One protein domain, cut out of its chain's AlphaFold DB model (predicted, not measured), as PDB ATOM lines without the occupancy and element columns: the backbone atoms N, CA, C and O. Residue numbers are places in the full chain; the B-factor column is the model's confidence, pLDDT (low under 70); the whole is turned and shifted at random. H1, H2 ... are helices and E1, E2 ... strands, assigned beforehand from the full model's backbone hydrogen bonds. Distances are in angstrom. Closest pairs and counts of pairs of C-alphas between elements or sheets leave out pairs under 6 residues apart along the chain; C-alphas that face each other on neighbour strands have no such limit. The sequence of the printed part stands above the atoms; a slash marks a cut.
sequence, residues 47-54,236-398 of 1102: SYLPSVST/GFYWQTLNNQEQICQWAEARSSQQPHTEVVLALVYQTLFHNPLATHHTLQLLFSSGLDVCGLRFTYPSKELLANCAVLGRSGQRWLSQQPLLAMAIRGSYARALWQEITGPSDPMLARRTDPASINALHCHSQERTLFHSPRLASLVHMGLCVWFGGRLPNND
ATOM      1  N   SER A  47      -5.269   2.769 -80.132       85.25
ATOM      2  CA  SER A  47      -6.089   2.817 -81.358       85.25
ATOM      3  C   SER A  47      -5.913   1.603 -82.286       85.25
ATOM      4  O   SER A  47      -6.725   1.417 -83.196       85.25
ATOM      5  N   TYR A  48      -4.895   0.767 -82.043       83.81
ATOM      6  CA  TYR A  48      -4.625  -0.487 -82.770       83.81
ATOM      7  C   TYR A  48      -5.087  -1.739 -82.005       83.81
ATOM      8  O   TYR A  48      -4.942  -2.860 -82.499       83.81
ATOM      9  N   LEU A  49      -5.644  -1.569 -80.798       83.38
ATOM     10  CA  LEU A  49      -6.288  -2.656 -80.063       83.38
ATOM     11  C   LEU A  49      -7.597  -3.086 -80.751       83.38
ATOM     12  O   LEU A  49      -8.210  -2.281 -81.458       83.38
ATOM     13  N   PRO A  50      -8.084  -4.318 -80.509       81.88
ATOM     14  CA  PRO A  50      -9.389  -4.758 -80.997       81.88
ATOM     15  C   PRO A  50     -10.513  -3.763 -80.665       81.88
ATOM     16  O   PRO A  50     -10.461  -3.030 -79.668       81.88
ATOM     17  N   SER A  51     -11.545  -3.710 -81.510       80.38
ATOM     18  CA  SER A  51     -12.723  -2.891 -81.227       80.38
ATOM     19  C   SER A  51     -13.477  -3.445 -80.018       80.38
ATOM     20  O   SER A  51     -13.599  -4.655 -79.824       80.38
ATOM     21  N   VAL A  52     -13.978  -2.539 -79.181       84.31
ATOM     22  CA  VAL A  52     -14.795  -2.913 -78.027       84.31
ATOM     23  C   VAL A  52     -16.204  -3.227 -78.518       84.31
ATOM     24  O   VAL A  52     -16.837  -2.379 -79.153       84.31
ATOM     25  N   SER A  53     -16.705  -4.429 -78.231       84.75
ATOM     26  CA  SER A  53     -18.080  -4.787 -78.569       84.75
ATOM     27  C   SER A  53     -19.067  -4.056 -77.659       84.75
ATOM     28  O   SER A  53     -18.848  -3.832 -76.469       84.75
ATOM     29  N   THR A  54     -20.166  -3.642 -78.266       84.94
ATOM     30  CA  THR A  54     -21.179  -2.745 -77.694       84.94
ATOM     31  C   THR A  54     -22.497  -3.468 -77.445       84.94
ATOM     32  O   THR A  54     -23.361  -2.985 -76.719       84.94
ATOM     33  N   GLY A 236     -15.711   7.965 -84.345       87.38
ATOM     34  CA  GLY A 236     -14.739   8.907 -84.892       87.38
ATOM     35  C   GLY A 236     -13.503   9.090 -83.998       87.38
ATOM     36  O   GLY A 236     -13.414   8.563 -82.889       87.38
ATOM     37  N   PHE A 237     -12.543   9.878 -84.487       89.44
ATOM     38  CA  PHE A 237     -11.329  10.265 -83.748       89.44
ATOM     39  C   PHE A 237     -11.422  11.663 -83.114       89.44
ATOM     40  O   PHE A 237     -10.453  12.131 -82.522       89.44
ATOM     41  N   TYR A 238     -12.564  12.342 -83.233       90.44
ATOM     42  CA  TYR A 238     -12.716  13.739 -82.831       90.44
ATOM     43  C   TYR A 238     -13.836  13.918 -81.810       90.44
ATOM     44  O   TYR A 238     -14.849  13.218 -81.840       90.44
ATOM     45  N   TRP A 239     -13.642  14.892 -80.924       91.56
ATOM     46  CA  TRP A 239     -14.705  15.447 -80.095       91.56
ATOM     47  C   TRP A 239     -15.638  16.303 -80.940       91.56
ATOM     48  O   TRP A 239     -15.195  16.955 -81.887       91.56
ATOM     49  N   GLN A 240     -16.902  16.383 -80.531       91.25
ATOM     50  CA  GLN A 240     -17.818  17.388 -81.055       91.25
ATOM     51  C   GLN A 240     -18.074  18.477 -80.011       91.25
ATOM     52  O   GLN A 240     -18.473  18.174 -78.891       91.25
ATOM     53  N   THR A 241     -17.875  19.746 -80.377       90.31
ATOM     54  CA  THR A 241     -18.268  20.885 -79.527       90.31
ATOM     55  C   THR A 241     -19.670  21.346 -79.911       90.31
ATOM     56  O   THR A 241     -19.877  21.821 -81.031       90.31
ATOM     57  N   LEU A 242     -20.624  21.185 -78.998       88.44
ATOM     58  CA  LEU A 242     -22.030  21.532 -79.173       88.44
ATOM     59  C   LEU A 242     -22.267  23.006 -78.864       88.44
ATOM     60  O   LEU A 242     -21.737  23.542 -77.890       88.44
ATOM     61  N   ASN A 243     -23.082  23.642 -79.700       78.06
ATOM     62  CA  ASN A 243     -23.507  25.018 -79.510       78.06
ATOM     63  C   ASN A 243     -24.902  25.052 -78.873       78.06
ATOM     64  O   ASN A 243     -25.871  24.625 -79.504       78.06
ATOM     65  N   ASN A 244     -25.007  25.600 -77.666       70.06
ATOM     66  CA  ASN A 244     -26.297  25.929 -77.063       70.06
ATOM     67  C   ASN A 244     -26.724  27.334 -77.543       70.06
ATOM     68  O   ASN A 244     -25.928  28.051 -78.148       70.06
ATOM     69  N   GLN A 245     -27.960  27.776 -77.288       66.12
ATOM     70  CA  GLN A 245     -28.393  29.165 -77.573       66.12
ATOM     71  C   GLN A 245     -27.720  30.213 -76.652       66.12
ATOM     72  O   GLN A 245     -28.193  31.336 -76.520       66.12
ATOM     73  N   GLU A 246     -26.629  29.833 -75.995       71.69
ATOM     74  CA  GLU A 246     -25.959  30.593 -74.955       71.69
ATOM     75  C   GLU A 246     -24.990  31.614 -75.565       71.69
ATOM     76  O   GLU A 246     -24.330  31.359 -76.576       71.69
ATOM     77  N   GLN A 247     -24.925  32.793 -74.951       77.19
ATOM     78  CA  GLN A 247     -24.133  33.918 -75.429       77.19
ATOM     79  C   GLN A 247     -22.944  34.196 -74.505       77.19
ATOM     80  O   GLN A 247     -22.945  33.864 -73.318       77.19
ATOM     81  N   ILE A 248     -21.926  34.824 -75.086       82.25
ATOM     82  CA  ILE A 248     -20.726  35.285 -74.398       82.25
ATOM     83  C   ILE A 248     -20.705  36.812 -74.483       82.25
ATOM     84  O   ILE A 248     -20.946  37.387 -75.546       82.25
ATOM     85  N   CYS A 249     -20.390  37.476 -73.376       79.62
ATOM     86  CA  CYS A 249     -20.129  38.903 -73.349       79.62
ATOM     87  C   CYS A 249     -18.798  39.199 -74.057       79.62
ATOM     88  O   CYS A 249     -17.714  38.877 -73.552       79.62
ATOM     89  N   GLN A 250     -18.884  39.841 -75.224       74.38
ATOM     90  CA  GLN A 250     -17.726  40.187 -76.059       74.38
ATOM     91  C   GLN A 250     -16.776  41.177 -75.367       74.38
ATOM     92  O   GLN A 250     -15.559  41.067 -75.493       74.38
ATOM     93  N   TRP A 251     -17.309  42.101 -74.558       66.00
ATOM     94  CA  TRP A 251     -16.508  43.058 -73.781       66.00
ATOM     95  C   TRP A 251     -15.557  42.378 -72.791       66.00
ATOM     96  O   TRP A 251     -14.470  42.885 -72.513       66.00
ATOM     97  N   ALA A 252     -15.954  41.214 -72.279       59.34
ATOM     98  CA  ALA A 252     -15.183  40.466 -71.303       59.34
ATOM     99  C   ALA A 252     -14.118  39.549 -71.950       59.34
ATOM    100  O   ALA A 252     -13.125  39.224 -71.303       59.34
ATOM    101  N   GLU A 253     -14.273  39.159 -73.226       55.62
ATOM    102  CA  GLU A 253     -13.287  38.341 -73.962       55.62
ATOM    103  C   GLU A 253     -11.970  39.069 -74.232       55.62
ATOM    104  O   GLU A 253     -10.908  38.458 -74.141       55.62
ATOM    105  N   ALA A 254     -12.009  40.375 -74.501       46.91
ATOM    106  CA  ALA A 254     -10.815  41.142 -74.861       46.91
ATOM    107  C   ALA A 254      -9.774  41.265 -73.726       46.91
ATOM    108  O   ALA A 254      -8.691  41.801 -73.953       46.91
ATOM    109  N   ARG A 255     -10.098  40.830 -72.497       51.53
ATOM    110  CA  ARG A 255      -9.313  41.153 -71.292       51.53
ATOM    111  C   ARG A 255      -9.056  39.982 -70.331       51.53
ATOM    112  O   ARG A 255      -8.457  40.207 -69.286       51.53
ATOM    113  N   SER A 256      -9.469  38.745 -70.631       52.47
ATOM    114  CA  SER A 256      -9.212  37.604 -69.729       52.47
ATOM    115  C   SER A 256      -7.936  36.839 -70.101       52.47
ATOM    116  O   SER A 256      -7.890  36.211 -71.158       52.47
ATOM    117  N   SER A 257      -6.928  36.824 -69.221       50.12
ATOM    118  CA  SER A 257      -5.702  36.017 -69.386       50.12
ATOM    119  C   SER A 257      -5.762  34.642 -68.702       50.12
ATOM    120  O   SER A 257      -4.957  33.764 -69.005       50.12
ATOM    121  N   GLN A 258      -6.714  34.424 -67.790       54.66
ATOM    122  CA  GLN A 258      -6.874  33.145 -67.095       54.66
ATOM    123  C   GLN A 258      -7.732  32.180 -67.910       54.66
ATOM    124  O   GLN A 258      -8.913  32.439 -68.138       54.66
ATOM    125  N   GLN A 259      -7.157  31.048 -68.309       56.28
ATOM    126  CA  GLN A 259      -7.928  29.931 -68.849       56.28
ATOM    127  C   GLN A 259      -8.365  29.003 -67.705       56.28
ATOM    128  O   GLN A 259      -7.540  28.668 -66.850       56.28
ATOM    129  N   PRO A 260      -9.645  28.594 -67.647       60.66
ATOM    130  CA  PRO A 260     -10.111  27.637 -66.654       60.66
ATOM    131  C   PRO A 260      -9.399  26.292 -66.833       60.66
ATOM    132  O   PRO A 260      -9.209  25.809 -67.948       60.66
ATOM    133  N   HIS A 261      -9.022  25.667 -65.718       72.94
ATOM    134  CA  HIS A 261      -8.386  24.355 -65.727       72.94
ATOM    135  C   HIS A 261      -9.425  23.248 -65.962       72.94
ATOM    136  O   HIS A 261      -9.918  22.629 -65.018       72.94
ATOM    137  N   THR A 262      -9.794  23.024 -67.225       85.88
ATOM    138  CA  THR A 262     -10.718  21.951 -67.616       85.88
ATOM    139  C   THR A 262      -9.985  20.617 -67.702       85.88
ATOM    140  O   THR A 262      -9.031  20.464 -68.464       85.88
ATOM    141  N   GLU A 263     -10.469  19.618 -66.968       90.56
ATOM    142  CA  GLU A 263      -9.942  18.255 -66.988       90.56
ATOM    143  C   GLU A 263     -11.004  17.250 -67.454       90.56
ATOM    144  O   GLU A 263     -12.213  17.496 -67.386       90.56
ATOM    145  N   VAL A 264     -10.540  16.083 -67.909       92.69
ATOM    146  CA  VAL A 264     -11.389  14.931 -68.230       92.69
ATOM    147  C   VAL A 264     -10.955  13.742 -67.380       92.69
ATOM    148  O   VAL A 264      -9.763  13.485 -67.213       92.69
ATOM    149  N   VAL A 265     -11.927  13.005 -66.857       94.81
ATOM    150  CA  VAL A 265     -11.753  11.782 -66.075       94.81
ATOM    151  C   VAL A 265     -12.464  10.637 -66.786       94.81
ATOM    152  O   VAL A 265     -13.582  10.783 -67.274       94.81
ATOM    153  N   LEU A 266     -11.817   9.475 -66.827       94.94
ATOM    154  CA  LEU A 266     -12.441   8.226 -67.249       94.94
ATOM    155  C   LEU A 266     -12.861   7.433 -66.009       94.94
ATOM    156  O   LEU A 266     -12.030   7.159 -65.140       94.94
ATOM    157  N   ALA A 267     -14.122   7.026 -65.953       93.94
ATOM    158  CA  ALA A 267     -14.657   6.127 -64.942       93.94
ATOM    159  C   ALA A 267     -15.192   4.856 -65.614       93.94
ATOM    160  O   ALA A 267     -16.069   4.902 -66.477       93.94
ATOM    161  N   LEU A 268     -14.639   3.709 -65.230       91.75
ATOM    162  CA  LEU A 268     -15.085   2.389 -65.660       91.75
ATOM    163  C   LEU A 268     -15.992   1.821 -64.574       91.75
ATOM    164  O   LEU A 268     -15.508   1.394 -63.530       91.75
ATOM    165  N   VAL A 269     -17.299   1.867 -64.807       90.88
ATOM    166  CA  VAL A 269     -18.330   1.518 -63.829       90.88
ATOM    167  C   VAL A 269     -18.708   0.045 -63.957       90.88
ATOM    168  O   VAL A 269     -19.067  -0.428 -65.042       90.88
ATOM    169  N   TYR A 270     -18.637  -0.669 -62.835       87.88
ATOM    170  CA  TYR A 270     -18.907  -2.099 -62.749       87.88
ATOM    171  C   TYR A 270     -20.374  -2.400 -62.437       87.88
ATOM    172  O   TYR A 270     -21.147  -1.535 -62.016       87.88
ATOM    173  N   GLN A 271     -20.737  -3.670 -62.628       85.88
ATOM    174  CA  GLN A 271     -22.101  -4.179 -62.498       85.88
ATOM    175  C   GLN A 271     -22.751  -3.870 -61.148       85.88
ATOM    176  O   GLN A 271     -23.943  -3.580 -61.083       85.88
ATOM    177  N   THR A 272     -21.964  -3.876 -60.079       83.94
ATOM    178  CA  THR A 272     -22.415  -3.601 -58.712       83.94
ATOM    179  C   THR A 272     -23.026  -2.209 -58.559       83.94
ATOM    180  O   THR A 272     -24.044  -2.079 -57.884       83.94
ATOM    181  N   LEU A 273     -22.459  -1.186 -59.211       87.56
ATOM    182  CA  LEU A 273     -22.996   0.174 -59.155       87.56
ATOM    183  C   LEU A 273     -24.218   0.318 -60.060       87.56
ATOM    184  O   LEU A 273     -25.266   0.762 -59.604       87.56
ATOM    185  N   PHE A 274     -24.092  -0.064 -61.336       87.31
ATOM    186  CA  PHE A 274     -25.104   0.283 -62.335       87.31
ATOM    187  C   PHE A 274     -26.399  -0.541 -62.238       87.31
ATOM    188  O   PHE A 274     -27.423  -0.115 -62.764       87.31
ATOM    189  N   HIS A 275     -26.392  -1.685 -61.542       87.50
ATOM    190  CA  HIS A 275     -27.628  -2.399 -61.190       87.50
ATOM    191  C   HIS A 275     -28.400  -1.752 -60.045       87.50
ATOM    192  O   HIS A 275     -29.605  -1.965 -59.944       87.50
ATOM    193  N   ASN A 276     -27.722  -0.994 -59.181       89.94
ATOM    194  CA  ASN A 276     -28.361  -0.268 -58.099       89.94
ATOM    195  C   ASN A 276     -28.775   1.125 -58.619       89.94
ATOM    196  O   ASN A 276     -27.921   2.012 -58.766       89.94
ATOM    197  N   PRO A 277     -30.070   1.353 -58.917       91.81
ATOM    198  CA  PRO A 277     -30.510   2.620 -59.483       91.81
ATOM    199  C   PRO A 277     -30.359   3.780 -58.489       91.81
ATOM    200  O   PRO A 277     -30.056   4.896 -58.912       91.81
ATOM    201  N   LEU A 278     -30.482   3.523 -57.181       92.94
ATOM    202  CA  LEU A 278     -30.245   4.518 -56.135       92.94
ATOM    203  C   LEU A 278     -28.787   4.991 -56.163       92.94
ATOM    204  O   LEU A 278     -28.533   6.189 -56.274       92.94
ATOM    205  N   ALA A 279     -27.829   4.060 -56.130       91.69
ATOM    206  CA  ALA A 279     -26.402   4.385 -56.133       91.69
ATOM    207  C   ALA A 279     -25.958   5.071 -57.436       91.69
ATOM    208  O   ALA A 279     -25.180   6.031 -57.414       91.69
ATOM    209  N   THR A 280     -26.493   4.617 -58.574       93.25
ATOM    210  CA  THR A 280     -26.227   5.220 -59.888       93.25
ATOM    211  C   THR A 280     -26.751   6.648 -59.957       93.25
ATOM    212  O   THR A 280     -26.008   7.554 -60.334       93.25
ATOM    213  N   HIS A 281     -28.007   6.874 -59.553       94.31
ATOM    214  CA  HIS A 281     -28.577   8.216 -59.527       94.31
ATOM    215  C   HIS A 281     -27.800   9.105 -58.553       94.31
ATOM    216  O   HIS A 281     -27.416  10.208 -58.933       94.31
ATOM    217  N   HIS A 282     -27.513   8.627 -57.336       92.75
ATOM    218  CA  HIS A 282     -26.772   9.396 -56.335       92.75
ATOM    219  C   HIS A 282     -25.415   9.859 -56.882       92.75
ATOM    220  O   HIS A 282     -25.098  11.043 -56.814       92.75
ATOM    221  N   THR A 283     -24.668   8.966 -57.539       93.75
ATOM    222  CA  THR A 283     -23.381   9.301 -58.173       93.75
ATOM    223  C   THR A 283     -23.531  10.403 -59.229       93.75
ATOM    224  O   THR A 283     -22.778  11.375 -59.225       93.75
ATOM    225  N   LEU A 284     -24.522  10.292 -60.122       94.06
ATOM    226  CA  LEU A 284     -24.776  11.296 -61.165       94.06
ATOM    227  C   LEU A 284     -25.251  12.641 -60.589       94.06
ATOM    228  O   LEU A 284     -24.908  13.700 -61.118       94.06
ATOM    229  N   GLN A 285     -26.013  12.615 -59.495       92.00
ATOM    230  CA  GLN A 285     -26.480  13.818 -58.810       92.00
ATOM    231  C   GLN A 285     -25.331  14.535 -58.088       92.00
ATOM    232  O   GLN A 285     -25.238  15.760 -58.178       92.00
ATOM    233  N   LEU A 286     -24.409  13.800 -57.456       90.19
ATOM    234  CA  LEU A 286     -23.204  14.382 -56.854       90.19
ATOM    235  C   LEU A 286     -22.289  15.010 -57.911       90.19
ATOM    236  O   LEU A 286     -21.843  16.144 -57.722       90.19
ATOM    237  N   LEU A 287     -22.091  14.339 -59.054       92.25
ATOM    238  CA  LEU A 287     -21.380  14.905 -60.209       92.25
ATOM    239  C   LEU A 287     -22.005  16.235 -60.650       92.25
ATOM    240  O   LEU A 287     -21.302  17.238 -60.768       92.25
ATOM    241  N   PHE A 288     -23.329  16.268 -60.824       89.38
ATOM    242  CA  PHE A 288     -24.047  17.482 -61.215       89.38
ATOM    243  C   PHE A 288     -23.945  18.595 -60.155       89.38
ATOM    244  O   PHE A 288     -23.680  19.747 -60.495       89.38
ATOM    245  N   SER A 289     -24.088  18.275 -58.867       87.12
ATOM    246  CA  SER A 289     -23.979  19.255 -57.770       87.12
ATOM    247  C   SER A 289     -22.564  19.844 -57.612       87.12
ATOM    248  O   SER A 289     -22.411  21.007 -57.220       87.12
ATOM    249  N   SER A 290     -21.543  19.070 -57.992       87.25
ATOM    250  CA  SER A 290     -20.127  19.465 -57.988       87.25
ATOM    251  C   SER A 290     -19.711  20.228 -59.250       87.25
ATOM    252  O   SER A 290     -18.604  20.753 -59.313       87.25
ATOM    253  N   GLY A 291     -20.592  20.333 -60.251       88.69
ATOM    254  CA  GLY A 291     -20.317  21.043 -61.499       88.69
ATOM    255  C   GLY A 291     -19.608  20.202 -62.570       88.69
ATOM    256  O   GLY A 291     -18.861  20.728 -63.393       88.69
ATOM    257  N   LEU A 292     -19.803  18.887 -62.573       91.81
ATOM    258  CA  LEU A 292     -19.217  17.991 -63.568       91.81
ATOM    259  C   LEU A 292     -20.261  17.544 -64.602       91.81
ATOM    260  O   LEU A 292     -21.439  17.327 -64.293       91.81
ATOM    261  N   ASP A 293     -19.819  17.395 -65.849       92.06
ATOM    262  CA  ASP A 293     -20.623  16.940 -66.982       92.06
ATOM    263  C   ASP A 293     -20.238  15.510 -67.383       92.06
ATOM    264  O   ASP A 293     -19.059  15.168 -67.472       92.06
ATOM    265  N   VAL A 294     -21.234  14.675 -67.689       94.06
ATOM    266  CA  VAL A 294     -21.005  13.362 -68.310       94.06
ATOM    267  C   VAL A 294     -20.951  13.551 -69.827       94.06
ATOM    268  O   VAL A 294     -21.975  13.591 -70.512       94.06
ATOM    269  N   CYS A 295     -19.740  13.712 -70.355       93.31
ATOM    270  CA  CYS A 295     -19.491  14.056 -71.756       93.31
ATOM    271  C   CYS A 295     -19.548  12.854 -72.715       93.31
ATOM    272  O   CYS A 295     -19.690  13.037 -73.927       93.31
ATOM    273  N   GLY A 296     -19.480  11.630 -72.184       94.06
ATOM    274  CA  GLY A 296     -19.593  10.397 -72.959       94.06
ATOM    275  C   GLY A 296     -20.025   9.208 -72.111       94.06
ATOM    276  O   GLY A 296     -19.593   9.056 -70.967       94.06
ATOM    277  N   LEU A 297     -20.863   8.347 -72.689       95.06
ATOM    278  CA  LEU A 297     -21.427   7.184 -72.010       95.06
ATOM    279  C   LEU A 297     -21.527   5.998 -72.974       95.06
ATOM    280  O   LEU A 297     -22.161   6.105 -74.028       95.06
ATOM    281  N   ARG A 298     -20.898   4.867 -72.632       93.19
ATOM    282  CA  ARG A 298     -20.862   3.678 -73.496       93.19
ATOM    283  C   ARG A 298     -20.932   2.385 -72.689       93.19
ATOM    284  O   ARG A 298     -20.033   2.076 -71.912       93.19
ATOM    285  N   PHE A 299     -21.970   1.595 -72.923       92.69
ATOM    286  CA  PHE A 299     -22.107   0.243 -72.388       92.69
ATOM    287  C   PHE A 299     -21.418  -0.765 -73.312       92.69
ATOM    288  O   PHE A 299     -21.597  -0.727 -74.534       92.69
ATOM    289  N   THR A 300     -20.572  -1.619 -72.738       89.88
ATOM    290  CA  THR A 300     -19.573  -2.397 -73.484       89.88
ATOM    291  C   THR A 300     -19.355  -3.800 -72.919       89.88
ATOM    292  O   THR A 300     -19.580  -4.046 -71.737       89.88
ATOM    293  N   TYR A 301     -18.874  -4.710 -73.771       87.81
ATOM    294  CA  TYR A 301     -18.599  -6.120 -73.465       87.81
ATOM    295  C   TYR A 301     -17.147  -6.476 -73.833       87.81
ATOM    296  O   TYR A 301     -16.900  -7.158 -74.827       87.81
ATOM    297  N   PRO A 302     -16.148  -5.985 -73.085       84.94
ATOM    298  CA  PRO A 302     -14.746  -6.117 -73.478       84.94
ATOM    299  C   PRO A 302     -14.301  -7.584 -73.627       84.94
ATOM    300  O   PRO A 302     -14.631  -8.441 -72.807       84.94
ATOM    301  N   SER A 303     -13.522  -7.882 -74.674       81.94
ATOM    302  CA  SER A 303     -12.965  -9.222 -74.899       81.94
ATOM    303  C   SER A 303     -11.793  -9.514 -73.954       81.94
ATOM    304  O   SER A 303     -11.095  -8.598 -73.513       81.94
ATOM    305  N   LYS A 304     -11.516 -10.799 -73.680       77.06
ATOM    306  CA  LYS A 304     -10.366 -11.200 -72.842       77.06
ATOM    307  C   LYS A 304      -9.032 -10.678 -73.397       77.06
ATOM    308  O   LYS A 304      -8.176 -10.255 -72.629       77.06
ATOM    309  N   GLU A 305      -8.891 -10.645 -74.721       75.81
ATOM    310  CA  GLU A 305      -7.710 -10.115 -75.413       75.81
ATOM    311  C   GLU A 305      -7.536  -8.604 -75.222       75.81
ATOM    312  O   GLU A 305      -6.419  -8.130 -75.015       75.81
ATOM    313  N   LEU A 306      -8.633  -7.837 -75.258       79.56
ATOM    314  CA  LEU A 306      -8.597  -6.399 -75.000       79.56
ATOM    315  C   LEU A 306      -8.185  -6.131 -73.547       79.56
ATOM    316  O   LEU A 306      -7.331  -5.290 -73.295       79.56
ATOM    317  N   LEU A 307      -8.755  -6.873 -72.597       77.06
ATOM    318  CA  LEU A 307      -8.485  -6.715 -71.164       77.06
ATOM    319  C   LEU A 307      -7.041  -7.072 -70.785       77.06
ATOM    320  O   LEU A 307      -6.447  -6.392 -69.950       77.06
ATOM    321  N   ALA A 308      -6.468  -8.104 -71.410       71.75
ATOM    322  CA  ALA A 308      -5.082  -8.513 -71.176       71.75
ATOM    323  C   ALA A 308      -4.068  -7.473 -71.684       71.75
ATOM    324  O   ALA A 308      -3.032  -7.265 -71.056       71.75
ATOM    325  N   ASN A 309      -4.387  -6.796 -72.793       69.56
ATOM    326  CA  ASN A 309      -3.495  -5.841 -73.457       69.56
ATOM    327  C   ASN A 309      -3.758  -4.370 -73.078       69.56
ATOM    328  O   ASN A 309      -3.011  -3.485 -73.491       69.56
ATOM    329  N   CYS A 310      -4.812  -4.082 -72.308       72.94
ATOM    330  CA  CYS A 310      -5.180  -2.723 -71.921       72.94
ATOM    331  C   CYS A 310      -4.508  -2.320 -70.601       72.94
ATOM    332  O   CYS A 310      -4.943  -2.722 -69.523       72.94
ATOM    333  N   ALA A 311      -3.491  -1.455 -70.676       70.56
ATOM    334  CA  ALA A 311      -2.768  -0.933 -69.507       70.56
ATOM    335  C   ALA A 311      -3.631  -0.073 -68.556       70.56
ATOM    336  O   ALA A 311      -3.215   0.231 -67.439       70.56
ATOM    337  N   VAL A 312      -4.831   0.329 -68.990       69.38
ATOM    338  CA  VAL A 312      -5.757   1.197 -68.240       69.38
ATOM    339  C   VAL A 312      -6.421   0.452 -67.075       69.38
ATOM    340  O   VAL A 312      -6.743   1.060 -66.052       69.38
ATOM    341  N   LEU A 313      -6.605  -0.864 -67.203       66.81
ATOM    342  CA  LEU A 313      -7.145  -1.735 -66.162       66.81
ATOM    343  C   LEU A 313      -5.970  -2.351 -65.398       66.81
ATOM    344  O   LEU A 313      -5.264  -3.208 -65.922       66.81
ATOM    345  N   GLY A 314      -5.730  -1.897 -64.165       61.72
ATOM    346  CA  GLY A 314      -4.673  -2.456 -63.316       61.72
ATOM    347  C   GLY A 314      -4.827  -3.972 -63.096       61.72
ATOM    348  O   GLY A 314      -5.893  -4.545 -63.330       61.72
ATOM    349  N   ARG A 315      -3.772  -4.631 -62.591       53.69
ATOM    350  CA  ARG A 315      -3.711  -6.100 -62.410       53.69
ATOM    351  C   ARG A 315      -4.880  -6.693 -61.597       53.69
ATOM    352  O   ARG A 315      -5.225  -7.851 -61.804       53.69
ATOM    353  N   SER A 316      -5.507  -5.919 -60.706       49.91
ATOM    354  CA  SER A 316      -6.670  -6.345 -59.908       49.91
ATOM    355  C   SER A 316      -7.979  -6.425 -60.710       49.91
ATOM    356  O   SER A 316      -8.785  -7.319 -60.460       49.91
ATOM    357  N   GLY A 317      -8.185  -5.555 -61.707       52.44
ATOM    358  CA  GLY A 317      -9.406  -5.522 -62.527       52.44
ATOM    359  C   GLY A 317      -9.477  -6.635 -63.580       52.44
ATOM    360  O   GLY A 317     -10.562  -7.042 -63.993       52.44
ATOM    361  N   GLN A 318      -8.325  -7.179 -63.986       55.22
ATOM    362  CA  GLN A 318      -8.217  -8.198 -65.040       55.22
ATOM    363  C   GLN A 318      -8.816  -9.564 -64.650       55.22
ATOM    364  O   GLN A 318      -9.227 -10.314 -65.534       55.22
ATOM    365  N   ARG A 319      -8.913  -9.887 -63.351       52.56
ATOM    366  CA  ARG A 319      -9.425 -11.183 -62.859       52.56
ATOM    367  C   ARG A 319     -10.946 -11.351 -62.999       52.56
ATOM    368  O   ARG A 319     -11.401 -12.478 -63.157       52.56
ATOM    369  N   TRP A 320     -11.712 -10.258 -62.988       52.38
ATOM    370  CA  TRP A 320     -13.180 -10.285 -62.841       52.38
ATOM    371  C   TRP A 320     -13.954  -9.986 -64.134       52.38
ATOM    372  O   TRP A 320     -15.118 -10.348 -64.268       52.38
ATOM    373  N   LEU A 321     -13.305  -9.353 -65.116       56.47
ATOM    374  CA  LEU A 321     -13.946  -8.837 -66.336       56.47
ATOM    375  C   LEU A 321     -14.136  -9.877 -67.449       56.47
ATOM    376  O   LEU A 321     -14.680  -9.576 -68.509       56.47
ATOM    377  N   SER A 322     -13.699 -11.113 -67.225       52.94
ATOM    378  CA  SER A 322     -13.908 -12.225 -68.145       52.94
ATOM    379  C   SER A 322     -15.411 -12.569 -68.183       52.94
ATOM    380  O   SER A 322     -15.850 -13.450 -67.454       52.94
ATOM    381  N   GLN A 323     -16.164 -11.889 -69.061       55.94
ATOM    382  CA  GLN A 323     -17.604 -12.025 -69.379       55.94
ATOM    383  C   GLN A 323     -18.605 -11.047 -68.723       55.94
ATOM    384  O   GLN A 323     -19.802 -11.187 -68.970       55.94
ATOM    385  N   GLN A 324     -18.172 -10.024 -67.975       73.25
ATOM    386  CA  GLN A 324     -19.102  -9.031 -67.407       73.25
ATOM    387  C   GLN A 324     -19.193  -7.741 -68.244       73.25
ATOM    388  O   GLN A 324     -18.170  -7.267 -68.747       73.25
ATOM    389  N   PRO A 325     -20.399  -7.158 -68.403       85.38
ATOM    390  CA  PRO A 325     -20.555  -5.866 -69.053       85.38
ATOM    391  C   PRO A 325     -19.977  -4.727 -68.205       85.38
ATOM    392  O   PRO A 325     -20.025  -4.752 -66.975       85.38
ATOM    393  N   LEU A 326     -19.472  -3.700 -68.883       88.44
ATOM    394  CA  LEU A 326     -18.871  -2.515 -68.281       88.44
ATOM    395  C   LEU A 326     -19.507  -1.252 -68.861       88.44
ATOM    396  O   LEU A 326     -19.678  -1.134 -70.080       88.44
ATOM    397  N   LEU A 327     -19.798  -0.281 -67.998       92.19
ATOM    398  CA  LEU A 327     -20.213   1.054 -68.409       92.19
ATOM    399  C   LEU A 327     -19.000   1.994 -68.372       92.19
ATOM    400  O   LEU A 327     -18.500   2.344 -67.306       92.19
ATOM    401  N   ALA A 328     -18.511   2.401 -69.542       93.75
ATOM    402  CA  ALA A 328     -17.482   3.427 -69.658       93.75
ATOM    403  C   ALA A 328     -18.136   4.814 -69.628       93.75
ATOM    404  O   ALA A 328     -19.018   5.110 -70.440       93.75
ATOM    405  N   MET A 329     -17.685   5.661 -68.708       95.56
ATOM    406  CA  MET A 329     -18.176   7.021 -68.509       95.56
ATOM    407  C   MET A 329     -17.010   8.008 -68.594       95.56
ATOM    408  O   MET A 329     -15.998   7.847 -67.913       95.56
ATOM    409  N   ALA A 330     -17.145   9.024 -69.442       95.69
ATOM    410  CA  ALA A 330     -16.221  10.149 -69.516       95.69
ATOM    411  C   ALA A 330     -16.848  11.353 -68.803       95.69
ATOM    412  O   ALA A 330     -17.986  11.729 -69.094       95.69
ATOM    413  N   ILE A 331     -16.111  11.927 -67.855       95.31
ATOM    414  CA  ILE A 331     -16.540  13.039 -67.005       95.31
ATOM    415  C   ILE A 331     -15.654  14.241 -67.323       95.31
ATOM    416  O   ILE A 331     -14.435  14.100 -67.376       95.31
ATOM    417  N   ARG A 332     -16.241  15.418 -67.519       92.31
ATOM    418  CA  ARG A 332     -15.539  16.656 -67.873       92.31
ATOM    419  C   ARG A 332     -15.921  17.782 -66.917       92.31
ATOM    420  O   ARG A 332     -17.080  17.887 -66.525       92.31
ATOM    421  N   GLY A 333     -14.957  18.623 -66.558       91.00
ATOM    422  CA  GLY A 333     -15.199  19.836 -65.775       91.00
ATOM    423  C   GLY A 333     -13.931  20.415 -65.154       91.00
ATOM    424  O   GLY A 333     -12.838  19.864 -65.305       91.00
ATOM    425  N   SER A 334     -14.075  21.536 -64.450       87.38
ATOM    426  CA  SER A 334     -12.964  22.175 -63.742       87.38
ATOM    427  C   SER A 334     -12.521  21.317 -62.559       87.38
ATOM    428  O   SER A 334     -13.366  20.884 -61.779       87.38
ATOM    429  N   TYR A 335     -11.217  21.055 -62.427       87.25
ATOM    430  CA  TYR A 335     -10.661  20.201 -61.360       87.25
ATOM    431  C   TYR A 335     -11.329  18.815 -61.250       87.25
ATOM    432  O   TYR A 335     -11.429  18.239 -60.161       87.25
ATOM    433  N   ALA A 336     -11.798  18.264 -62.377       91.00
ATOM    434  CA  ALA A 336     -12.599  17.042 -62.400       91.00
ATOM    435  C   ALA A 336     -11.914  15.855 -61.711       91.00
ATOM    436  O   ALA A 336     -12.601  15.043 -61.094       91.00
ATOM    437  N   ARG A 337     -10.577  15.746 -61.764       89.88
ATOM    438  CA  ARG A 337      -9.851  14.664 -61.082       89.88
ATOM    439  C   ARG A 337      -9.999  14.742 -59.563       89.88
ATOM    440  O   ARG A 337     -10.245  13.711 -58.941       89.88
ATOM    441  N   ALA A 338      -9.822  15.929 -58.985       89.81
ATOM    442  CA  ALA A 338      -9.899  16.136 -57.540       89.81
ATOM    443  C   ALA A 338     -11.338  15.958 -57.039       89.81
ATOM    444  O   ALA A 338     -11.574  15.177 -56.122       89.81
ATOM    445  N   LEU A 339     -12.306  16.580 -57.719       90.88
ATOM    446  CA  LEU A 339     -13.727  16.458 -57.380       90.88
ATOM    447  C   LEU A 339     -14.236  15.018 -57.519       90.88
ATOM    448  O   LEU A 339     -14.994  14.547 -56.678       90.88
ATOM    449  N   TRP A 340     -13.796  14.275 -58.542       92.31
ATOM    450  CA  TRP A 340     -14.147  12.859 -58.663       92.31
ATOM    451  C   TRP A 340     -13.628  12.041 -57.478       92.31
ATOM    452  O   TRP A 340     -14.336  11.164 -56.996       92.31
ATOM    453  N   GLN A 341     -12.423  12.326 -56.976       90.31
ATOM    454  CA  GLN A 341     -11.870  11.652 -55.795       90.31
ATOM    455  C   GLN A 341     -12.632  11.995 -54.512       90.31
ATOM    456  O   GLN A 341     -12.851  11.096 -53.707       90.31
ATOM    457  N   GLU A 342     -13.069  13.245 -54.350       89.75
ATOM    458  CA  GLU A 342     -13.922  13.683 -53.236       89.75
ATOM    459  C   GLU A 342     -15.281  12.963 -53.273       89.75
ATOM    460  O   GLU A 342     -15.667  12.312 -52.315       89.75
ATOM    461  N   ILE A 343     -15.960  12.944 -54.426       91.00
ATOM    462  CA  ILE A 343     -17.261  12.263 -54.583       91.00
ATOM    463  C   ILE A 343     -17.151  10.758 -54.305       91.00
ATOM    464  O   ILE A 343     -18.043  10.137 -53.721       91.00
ATOM    465  N   THR A 344     -16.079  10.137 -54.792       91.69
ATOM    466  CA  THR A 344     -15.926   8.682 -54.736       91.69
ATOM    467  C   THR A 344     -15.379   8.184 -53.411       91.69
ATOM    468  O   THR A 344     -15.764   7.096 -52.979       91.69
ATOM    469  N   GLY A 345     -14.526   8.970 -52.759       90.00
ATOM    470  CA  GLY A 345     -13.789   8.577 -51.569       90.00
ATOM    471  C   GLY A 345     -12.727   7.500 -51.844       90.00
ATOM    472  O   GLY A 345     -12.560   7.012 -52.971       90.00
ATOM    473  N   PRO A 346     -11.979   7.089 -50.807       88.69
ATOM    474  CA  PRO A 346     -11.016   5.996 -50.903       88.69
ATOM    475  C   PRO A 346     -11.638   4.714 -51.473       88.69
ATOM    476  O   PRO A 346     -12.793   4.396 -51.210       88.69
ATOM    477  N   SER A 347     -10.860   3.945 -52.242       83.06
ATOM    478  CA  SER A 347     -11.334   2.686 -52.845       83.06
ATOM    479  C   SER A 347     -11.623   1.588 -51.814       83.06
ATOM    480  O   SER A 347     -12.362   0.654 -52.110       83.06
ATOM    481  N   ASP A 348     -11.020   1.685 -50.626       85.25
ATOM    482  CA  ASP A 348     -11.333   0.823 -49.489       85.25
ATOM    483  C   ASP A 348     -12.582   1.367 -48.770       85.25
ATOM    484  O   ASP A 348     -12.524   2.478 -48.231       85.25
ATOM    485  N   PRO A 349     -13.696   0.611 -48.728       86.12
ATOM    486  CA  PRO A 349     -14.937   1.064 -48.106       86.12
ATOM    487  C   PRO A 349     -14.798   1.329 -46.603       86.12
ATOM    488  O   PRO A 349     -15.461   2.222 -46.078       86.12
ATOM    489  N   MET A 350     -13.940   0.592 -45.891       87.44
ATOM    490  CA  MET A 350     -13.752   0.788 -44.450       87.44
ATOM    491  C   MET A 350     -12.964   2.060 -44.159       87.44
ATOM    492  O   MET A 350     -13.282   2.776 -43.208       87.44
ATOM    493  N   LEU A 351     -11.969   2.369 -44.995       89.56
ATOM    494  CA  LEU A 351     -11.263   3.644 -44.935       89.56
ATOM    495  C   LEU A 351     -12.202   4.793 -45.309       89.56
ATOM    496  O   LEU A 351     -12.268   5.768 -44.569       89.56
ATOM    497  N   ALA A 352     -12.982   4.638 -46.382       89.44
ATOM    498  CA  ALA A 352     -13.953   5.634 -46.820       89.44
ATOM    499  C   ALA A 352     -14.955   5.978 -45.713       89.44
ATOM    500  O   ALA A 352     -15.100   7.146 -45.385       89.44
ATOM    501  N   ARG A 353     -15.551   4.992 -45.028       90.56
ATOM    502  CA  ARG A 353     -16.469   5.253 -43.899       90.56
ATOM    503  C   ARG A 353     -15.830   6.021 -42.737       90.56
ATOM    504  O   ARG A 353     -16.549   6.669 -41.985       90.56
ATOM    505  N   ARG A 354     -14.507   5.934 -42.562       90.00
ATOM    506  CA  ARG A 354     -13.771   6.653 -41.507       90.00
ATOM    507  C   ARG A 354     -13.333   8.050 -41.933       90.00
ATOM    508  O   ARG A 354     -13.320   8.943 -41.095       90.00
ATOM    509  N   THR A 355     -12.926   8.223 -43.188       90.31
ATOM    510  CA  THR A 355     -12.365   9.492 -43.678       90.31
ATOM    511  C   THR A 355     -13.409  10.390 -44.324       90.31
ATOM    512  O   THR A 355     -13.312  11.602 -44.213       90.31
ATOM    513  N   ASP A 356     -14.374   9.795 -45.021       86.56
ATOM    514  CA  ASP A 356     -15.407  10.488 -45.785       86.56
ATOM    515  C   ASP A 356     -16.701   9.646 -45.840       86.56
ATOM    516  O   ASP A 356     -16.952   8.919 -46.814       86.56
ATOM    517  N   PRO A 357     -17.527   9.700 -44.779       87.12
ATOM    518  CA  PRO A 357     -18.739   8.891 -44.675       87.12
ATOM    519  C   PRO A 357     -19.813   9.251 -45.713       87.12
ATOM    520  O   PRO A 357     -20.710   8.443 -45.941       87.12
ATOM    521  N   ALA A 358     -19.729  10.425 -46.348       85.31
ATOM    522  CA  ALA A 358     -20.665  10.864 -47.384       85.31
ATOM    523  C   ALA A 358     -20.274  10.380 -48.795       85.31
ATOM    524  O   ALA A 358     -21.083  10.470 -49.722       85.31
ATOM    525  N   SER A 359     -19.060   9.850 -48.969       90.56
ATOM    526  CA  SER A 359     -18.573   9.358 -50.259       90.56
ATOM    527  C   SER A 359     -19.360   8.156 -50.796       90.56
ATOM    528  O   SER A 359     -19.895   7.326 -50.051       90.56
ATOM    529  N   ILE A 360     -19.371   7.994 -52.123       90.56
ATOM    530  CA  ILE A 360     -20.068   6.880 -52.790       90.56
ATOM    531  C   ILE A 360     -19.545   5.514 -52.325       90.56
ATOM    532  O   ILE A 360     -20.345   4.598 -52.113       90.56
ATOM    533  N   ASN A 361     -18.231   5.362 -52.126       90.56
ATOM    534  CA  ASN A 361     -17.671   4.106 -51.623       90.56
ATOM    535  C   ASN A 361     -18.061   3.840 -50.161       90.56
ATOM    536  O   ASN A 361     -18.270   2.684 -49.805       90.56
ATOM    537  N   ALA A 362     -18.207   4.862 -49.312       89.38
ATOM    538  CA  ALA A 362     -18.638   4.656 -47.929       89.38
ATOM    539  C   ALA A 362     -20.095   4.172 -47.839       89.38
ATOM    540  O   ALA A 362     -20.385   3.235 -47.085       89.38
ATOM    541  N   LEU A 363     -20.976   4.793 -48.633       88.12
ATOM    542  CA  LEU A 363     -22.422   4.574 -48.605       88.12
ATOM    543  C   LEU A 363     -22.850   3.283 -49.310       88.12
ATOM    544  O   LEU A 363     -23.655   2.526 -48.772       88.12
ATOM    545  N   HIS A 364     -22.311   3.019 -50.504       87.69
ATOM    546  CA  HIS A 364     -22.838   1.978 -51.399       87.69
ATOM    547  C   HIS A 364     -21.920   0.761 -51.564       87.69
ATOM    548  O   HIS A 364     -22.337  -0.246 -52.135       87.69
ATOM    549  N   CYS A 365     -20.668   0.817 -51.096       83.25
ATOM    550  CA  CYS A 365     -19.752  -0.321 -51.193       83.25
ATOM    551  C   CYS A 365     -19.787  -1.160 -49.904       83.25
ATOM    552  O   CYS A 365     -19.529  -0.671 -48.801       83.25
ATOM    553  N   HIS A 366     -20.095  -2.454 -50.045       77.38
ATOM    554  CA  HIS A 366     -20.226  -3.382 -48.914       77.38
ATOM    555  C   HIS A 366     -18.979  -4.247 -48.666       77.38
ATOM    556  O   HIS A 366     -18.792  -4.715 -47.546       77.38
ATOM    557  N   SER A 367     -18.126  -4.470 -49.675       72.38
ATOM    558  CA  SER A 367     -16.928  -5.322 -49.577       72.38
ATOM    559  C   SER A 367     -15.813  -4.833 -50.502       72.38
ATOM    560  O   SER A 367     -16.079  -4.371 -51.611       72.38
ATOM    561  N   GLN A 368     -14.558  -5.004 -50.074       64.44
ATOM    562  CA  GLN A 368     -13.357  -4.674 -50.850       64.44
ATOM    563  C   GLN A 368     -13.254  -5.475 -52.164       64.44
ATOM    564  O   GLN A 368     -12.649  -5.010 -53.128       64.44
ATOM    565  N   GLU A 369     -13.875  -6.657 -52.235       56.44
ATOM    566  CA  GLU A 369     -13.856  -7.519 -53.426       56.44
ATOM    567  C   GLU A 369     -14.796  -7.037 -54.543       56.44
ATOM    568  O   GLU A 369     -14.648  -7.433 -55.699       56.44
ATOM    569  N   ARG A 370     -15.765  -6.168 -54.222       67.19
ATOM    570  CA  ARG A 370     -16.821  -5.703 -55.133       67.19
ATOM    571  C   ARG A 370     -16.718  -4.198 -55.376       67.19
ATOM    572  O   ARG A 370     -17.642  -3.447 -55.073       67.19
ATOM    573  N   THR A 371     -15.595  -3.758 -55.941       73.88
ATOM    574  CA  THR A 371     -15.379  -2.346 -56.305       73.88
ATOM    575  C   THR A 371     -16.494  -1.828 -57.216       73.88
ATOM    576  O   THR A 371     -16.908  -2.528 -58.140       73.88
ATOM    577  N   LEU A 372     -16.957  -0.597 -56.988       84.38
ATOM    578  CA  LEU A 372     -18.047   0.023 -57.756       84.38
ATOM    579  C   LEU A 372     -17.582   0.556 -59.123       84.38
ATOM    580  O   LEU A 372     -18.306   0.470 -60.114       84.38
ATOM    581  N   PHE A 373     -16.358   1.081 -59.197       87.31
ATOM    582  CA  PHE A 373     -15.751   1.602 -60.424       87.31
ATOM    583  C   PHE A 373     -14.221   1.636 -60.319       87.31
ATOM    584  O   PHE A 373     -13.648   1.543 -59.234       87.31
ATOM    585  N   HIS A 374     -13.557   1.819 -61.462       87.06
ATOM    586  CA  HIS A 374     -12.119   2.081 -61.570       87.06
ATOM    587  C   HIS A 374     -11.861   3.367 -62.359       87.06
ATOM    588  O   HIS A 374     -12.488   3.602 -63.392       87.06
ATOM    589  N   SER A 375     -10.911   4.184 -61.901       89.56
ATOM    590  CA  SER A 375     -10.505   5.412 -62.590       89.56
ATOM    591  C   SER A 375      -8.976   5.562 -62.595       89.56
ATOM    592  O   SER A 375      -8.354   5.531 -61.527       89.56
ATOM    593  N   PRO A 376      -8.331   5.692 -63.773       88.12
ATOM    594  CA  PRO A 376      -6.889   5.894 -63.859       88.12
ATOM    595  C   PRO A 376      -6.490   7.289 -63.353       88.12
ATOM    596  O   PRO A 376      -7.123   8.289 -63.679       88.12
ATOM    597  N   ARG A 377      -5.398   7.368 -62.578       84.56
ATOM    598  CA  ARG A 377      -4.922   8.631 -61.976       84.56
ATOM    599  C   ARG A 377      -3.990   9.437 -62.886       84.56
ATOM    600  O   ARG A 377      -3.981  10.662 -62.818       84.56
ATOM    601  N   LEU A 378      -3.207   8.757 -63.727       87.12
ATOM    602  CA  LEU A 378      -2.219   9.385 -64.609       87.12
ATOM    603  C   LEU A 378      -2.892   9.905 -65.888       87.12
ATOM    604  O   LEU A 378      -3.584   9.141 -66.562       87.12
ATOM    605  N   ALA A 379      -2.648  11.166 -66.258       86.38
ATOM    606  CA  ALA A 379      -3.283  11.803 -67.419       86.38
ATOM    607  C   ALA A 379      -3.075  11.031 -68.739       86.38
ATOM    608  O   ALA A 379      -4.004  10.914 -69.535       86.38
ATOM    609  N   SER A 380      -1.901  10.422 -68.943       87.56
ATOM    610  CA  SER A 380      -1.631   9.592 -70.126       87.56
ATOM    611  C   SER A 380      -2.501   8.330 -70.187       87.56
ATOM    612  O   SER A 380      -2.975   7.959 -71.257       87.56
ATOM    613  N   LEU A 381      -2.766   7.693 -69.040       89.31
ATOM    614  CA  LEU A 381      -3.650   6.526 -68.955       89.31
ATOM    615  C   LEU A 381      -5.121   6.911 -69.120       89.31
ATOM    616  O   LEU A 381      -5.887   6.135 -69.688       89.31
ATOM    617  N   VAL A 382      -5.513   8.101 -68.656       90.50
ATOM    618  CA  VAL A 382      -6.850   8.650 -68.920       90.50
ATOM    619  C   VAL A 382      -7.039   8.834 -70.425       90.50
ATOM    620  O   VAL A 382      -7.996   8.294 -70.976       90.50
ATOM    621  N   HIS A 383      -6.105   9.511 -71.104       90.94
ATOM    622  CA  HIS A 383      -6.160   9.723 -72.557       90.94
ATOM    623  C   HIS A 383      -6.197   8.408 -73.339       90.94
ATOM    624  O   HIS A 383      -7.078   8.202 -74.173       90.94
ATOM    625  N   MET A 384      -5.294   7.473 -73.021       90.25
ATOM    626  CA  MET A 384      -5.282   6.138 -73.627       90.25
ATOM    627  C   MET A 384      -6.619   5.422 -73.414       90.25
ATOM    628  O   MET A 384      -7.169   4.839 -74.346       90.25
ATOM    629  N   GLY A 385      -7.184   5.500 -72.208       90.44
ATOM    630  CA  GLY A 385      -8.495   4.942 -71.907       90.44
ATOM    631  C   GLY A 385      -9.614   5.576 -72.732       90.44
ATOM    632  O   GLY A 385     -10.420   4.848 -73.305       90.44
ATOM    633  N   LEU A 386      -9.643   6.902 -72.872       92.56
ATOM    634  CA  LEU A 386     -10.607   7.584 -73.743       92.56
ATOM    635  C   LEU A 386     -10.483   7.096 -75.195       92.56
ATOM    636  O   LEU A 386     -11.495   6.792 -75.829       92.56
ATOM    637  N   CYS A 387      -9.257   6.911 -75.692       91.50
ATOM    638  CA  CYS A 387      -8.996   6.357 -77.022       91.50
ATOM    639  C   CYS A 387      -9.513   4.923 -77.176       91.50
ATOM    640  O   CYS A 387     -10.131   4.575 -78.186       91.50
ATOM    641  N   VAL A 388      -9.324   4.085 -76.157       89.69
ATOM    642  CA  VAL A 388      -9.809   2.703 -76.167       89.69
ATOM    643  C   VAL A 388     -11.339   2.656 -76.108       89.69
ATOM    644  O   VAL A 388     -11.954   1.964 -76.915       89.69
ATOM    645  N   TRP A 389     -11.988   3.385 -75.209       90.69
ATOM    646  CA  TRP A 389     -13.429   3.219 -74.986       90.69
ATOM    647  C   TRP A 389     -14.306   4.071 -75.906       90.69
ATOM    648  O   TRP A 389     -15.420   3.651 -76.223       90.69
ATOM    649  N   PHE A 390     -13.818   5.211 -76.395       92.38
ATOM    650  CA  PHE A 390     -14.607   6.164 -77.186       92.38
ATOM    651  C   PHE A 390     -14.015   6.483 -78.567       92.38
ATOM    652  O   PHE A 390     -14.730   7.023 -79.404       92.38
ATOM    653  N   GLY A 391     -12.754   6.132 -78.828       88.81
ATOM    654  CA  GLY A 391     -12.070   6.417 -80.093       88.81
ATOM    655  C   GLY A 391     -12.299   5.399 -81.205       88.81
ATOM    656  O   GLY A 391     -12.670   4.243 -80.969       88.81
ATOM    657  N   GLY A 392     -12.024   5.836 -82.435       85.31
ATOM    658  CA  GLY A 392     -11.996   4.989 -83.624       85.31
ATOM    659  C   GLY A 392     -10.910   3.908 -83.580       85.31
ATOM    660  O   GLY A 392     -10.010   3.914 -82.731       85.31
ATOM    661  N   ARG A 393     -10.999   2.944 -84.502       84.25
ATOM    662  CA  ARG A 393     -10.031   1.846 -84.660       84.25
ATOM    663  C   ARG A 393      -9.459   1.805 -86.060       84.25
ATOM    664  O   ARG A 393     -10.177   2.054 -87.025       84.25
ATOM    665  N   LEU A 394      -8.181   1.444 -86.150       75.81
ATOM    666  CA  LEU A 394      -7.492   1.224 -87.417       75.81
ATOM    667  C   LEU A 394      -7.208  -0.271 -87.596       75.81
ATOM    668  O   LEU A 394      -6.699  -0.905 -86.670       75.81
ATOM    669  N   PRO A 395      -7.530  -0.861 -88.759       63.69
ATOM    670  CA  PRO A 395      -7.195  -2.250 -89.034       63.69
ATOM    671  C   PRO A 395      -5.672  -2.424 -89.131       63.69
ATOM    672  O   PRO A 395      -4.984  -1.632 -89.770       63.69
ATOM    673  N   ASN A 396      -5.145  -3.494 -88.527       55.00
ATOM    674  CA  ASN A 396      -3.703  -3.745 -88.406       55.00
ATOM    675  C   ASN A 396      -2.964  -4.019 -89.740       55.00
ATOM    676  O   ASN A 396      -1.742  -4.105 -89.708       55.00
ATOM    677  N   ASN A 397      -3.650  -4.134 -90.893       48.78
ATOM    678  CA  ASN A 397      -3.067  -4.713 -92.118       48.78
ATOM    679  C   ASN A 397      -3.283  -3.967 -93.454       48.78
ATOM    680  O   ASN A 397      -2.882  -4.495 -94.487       48.78
ATOM    681  N   ASP A 398      -3.841  -2.752 -93.496       45.22
ATOM    682  CA  ASP A 398      -4.024  -2.065 -94.789       45.22
ATOM    683  C   ASP A 398      -2.896  -1.072 -95.117       45.22
ATOM    684  O   ASP A 398      -2.948   0.116 -94.794       45.22
TER     685      ASP A 398
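What this domain is: This is residues 47 to 54 and 236 to 398 of the 1102 residues of the protein "NDK domain-containing protein" of Ameiurus melas (UniProt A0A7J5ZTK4). A twisted slab of three strands, E2, E4 and E3, has helix H8 slanting over one face and H5 over the other; H3 packs on H5 and H7, and H6 packs on H7 farther from the sheet. From one end of this body a long arm, residues 240 to 259 with E1 and H1, sticks out as a wide loop. The 171 printed residues include eight named helices and four named strands, in the order E1 H1 E2 H2 H3 E3 H4 E4 H5 H6 H7 H8; the sheet order is E2 - E4 - E3, antiparallel, and the class is mixed. The whole is compact, with a radius of gyration of the C-alphas of 17.8 A, and flat, spanning 56 by 54 by 27 A.

Where its parts are: E2 is residues 262 to 269, 22.1 A long, from C-alpha 262 at (-10.718, 21.951, -67.616). E4 is residues 326 to 334, 25.8 A, and E3 residues 293 to 300, 20.4 A. H8 is residues 379 to 390, 16.0 A, ending with C-alpha 390 at (-14.607, 6.164, -77.186). H3 is residues 277 to 289, 18.0 A, and H5 residues 336 to 344, 11.8 A. The shorter elements are E1, 240 to 242, H1, 250 to 253, H2, 271 to 274, H4, 304 to 309, H6, 349 to 355, and H7, 360 to 364.

How they stand to each other: E2 and E4 are antiparallel at 161 degrees, with N 265 and O 331 2.8 A apart, within hydrogen-bond range. E4 and E3 are antiparallel at 167 degrees, with N 328 and O 298 at 2.8 A. E2, H2, H3 and E3 form a split strand-helix-strand unit, two strands running the same way with E4 between them; its crossover is right-handed. H8 is on the sheet at a height of 8.5 A; its closest C-alphas to E2 are those of Val 382 and Leu 266, 5.9 A. H5 is on the opposite face at a height of 9.4 A. H3 only grazes the sheet, with residues 280 to 288, and H2 with 271 to 274. H3 touches H5 with residues 283 to 287 alone, a steep tilt of 40 degrees, opposite ways; the closest C-alphas, of Leu 286 and Ile 343, are 6.7 A apart. H3 touches H7 with residues 279 to 283 alone, closest at Ala 279 and His 364, 6.4 A between C-alphas. H6 touches H7, the C-alphas of Arg 353 and Ala 362 being 4.6 A apart. H4 touches no helix and is not on the sheet. E1 pairs with no named strand. Every O i to N i+4 pair is within hydrogen-bond range in H3, H4, H5, H6, H7 and H8; H1 and H2 are too short for one.

The domain as a whole: The C-alphas farthest apart, of Trp 251 and Arg 319, are 55.8 A apart. Residues 55 to 235 are not printed; C-alphas 54 and 236 are 15.1 A apart across the cut. The links H4 to E4 and H7 to H8 are long. Mean pLDDT of the printed part is 81.9; 31 residues are under 70, among them 251 to 260, 312 to 323 and 395 to 398.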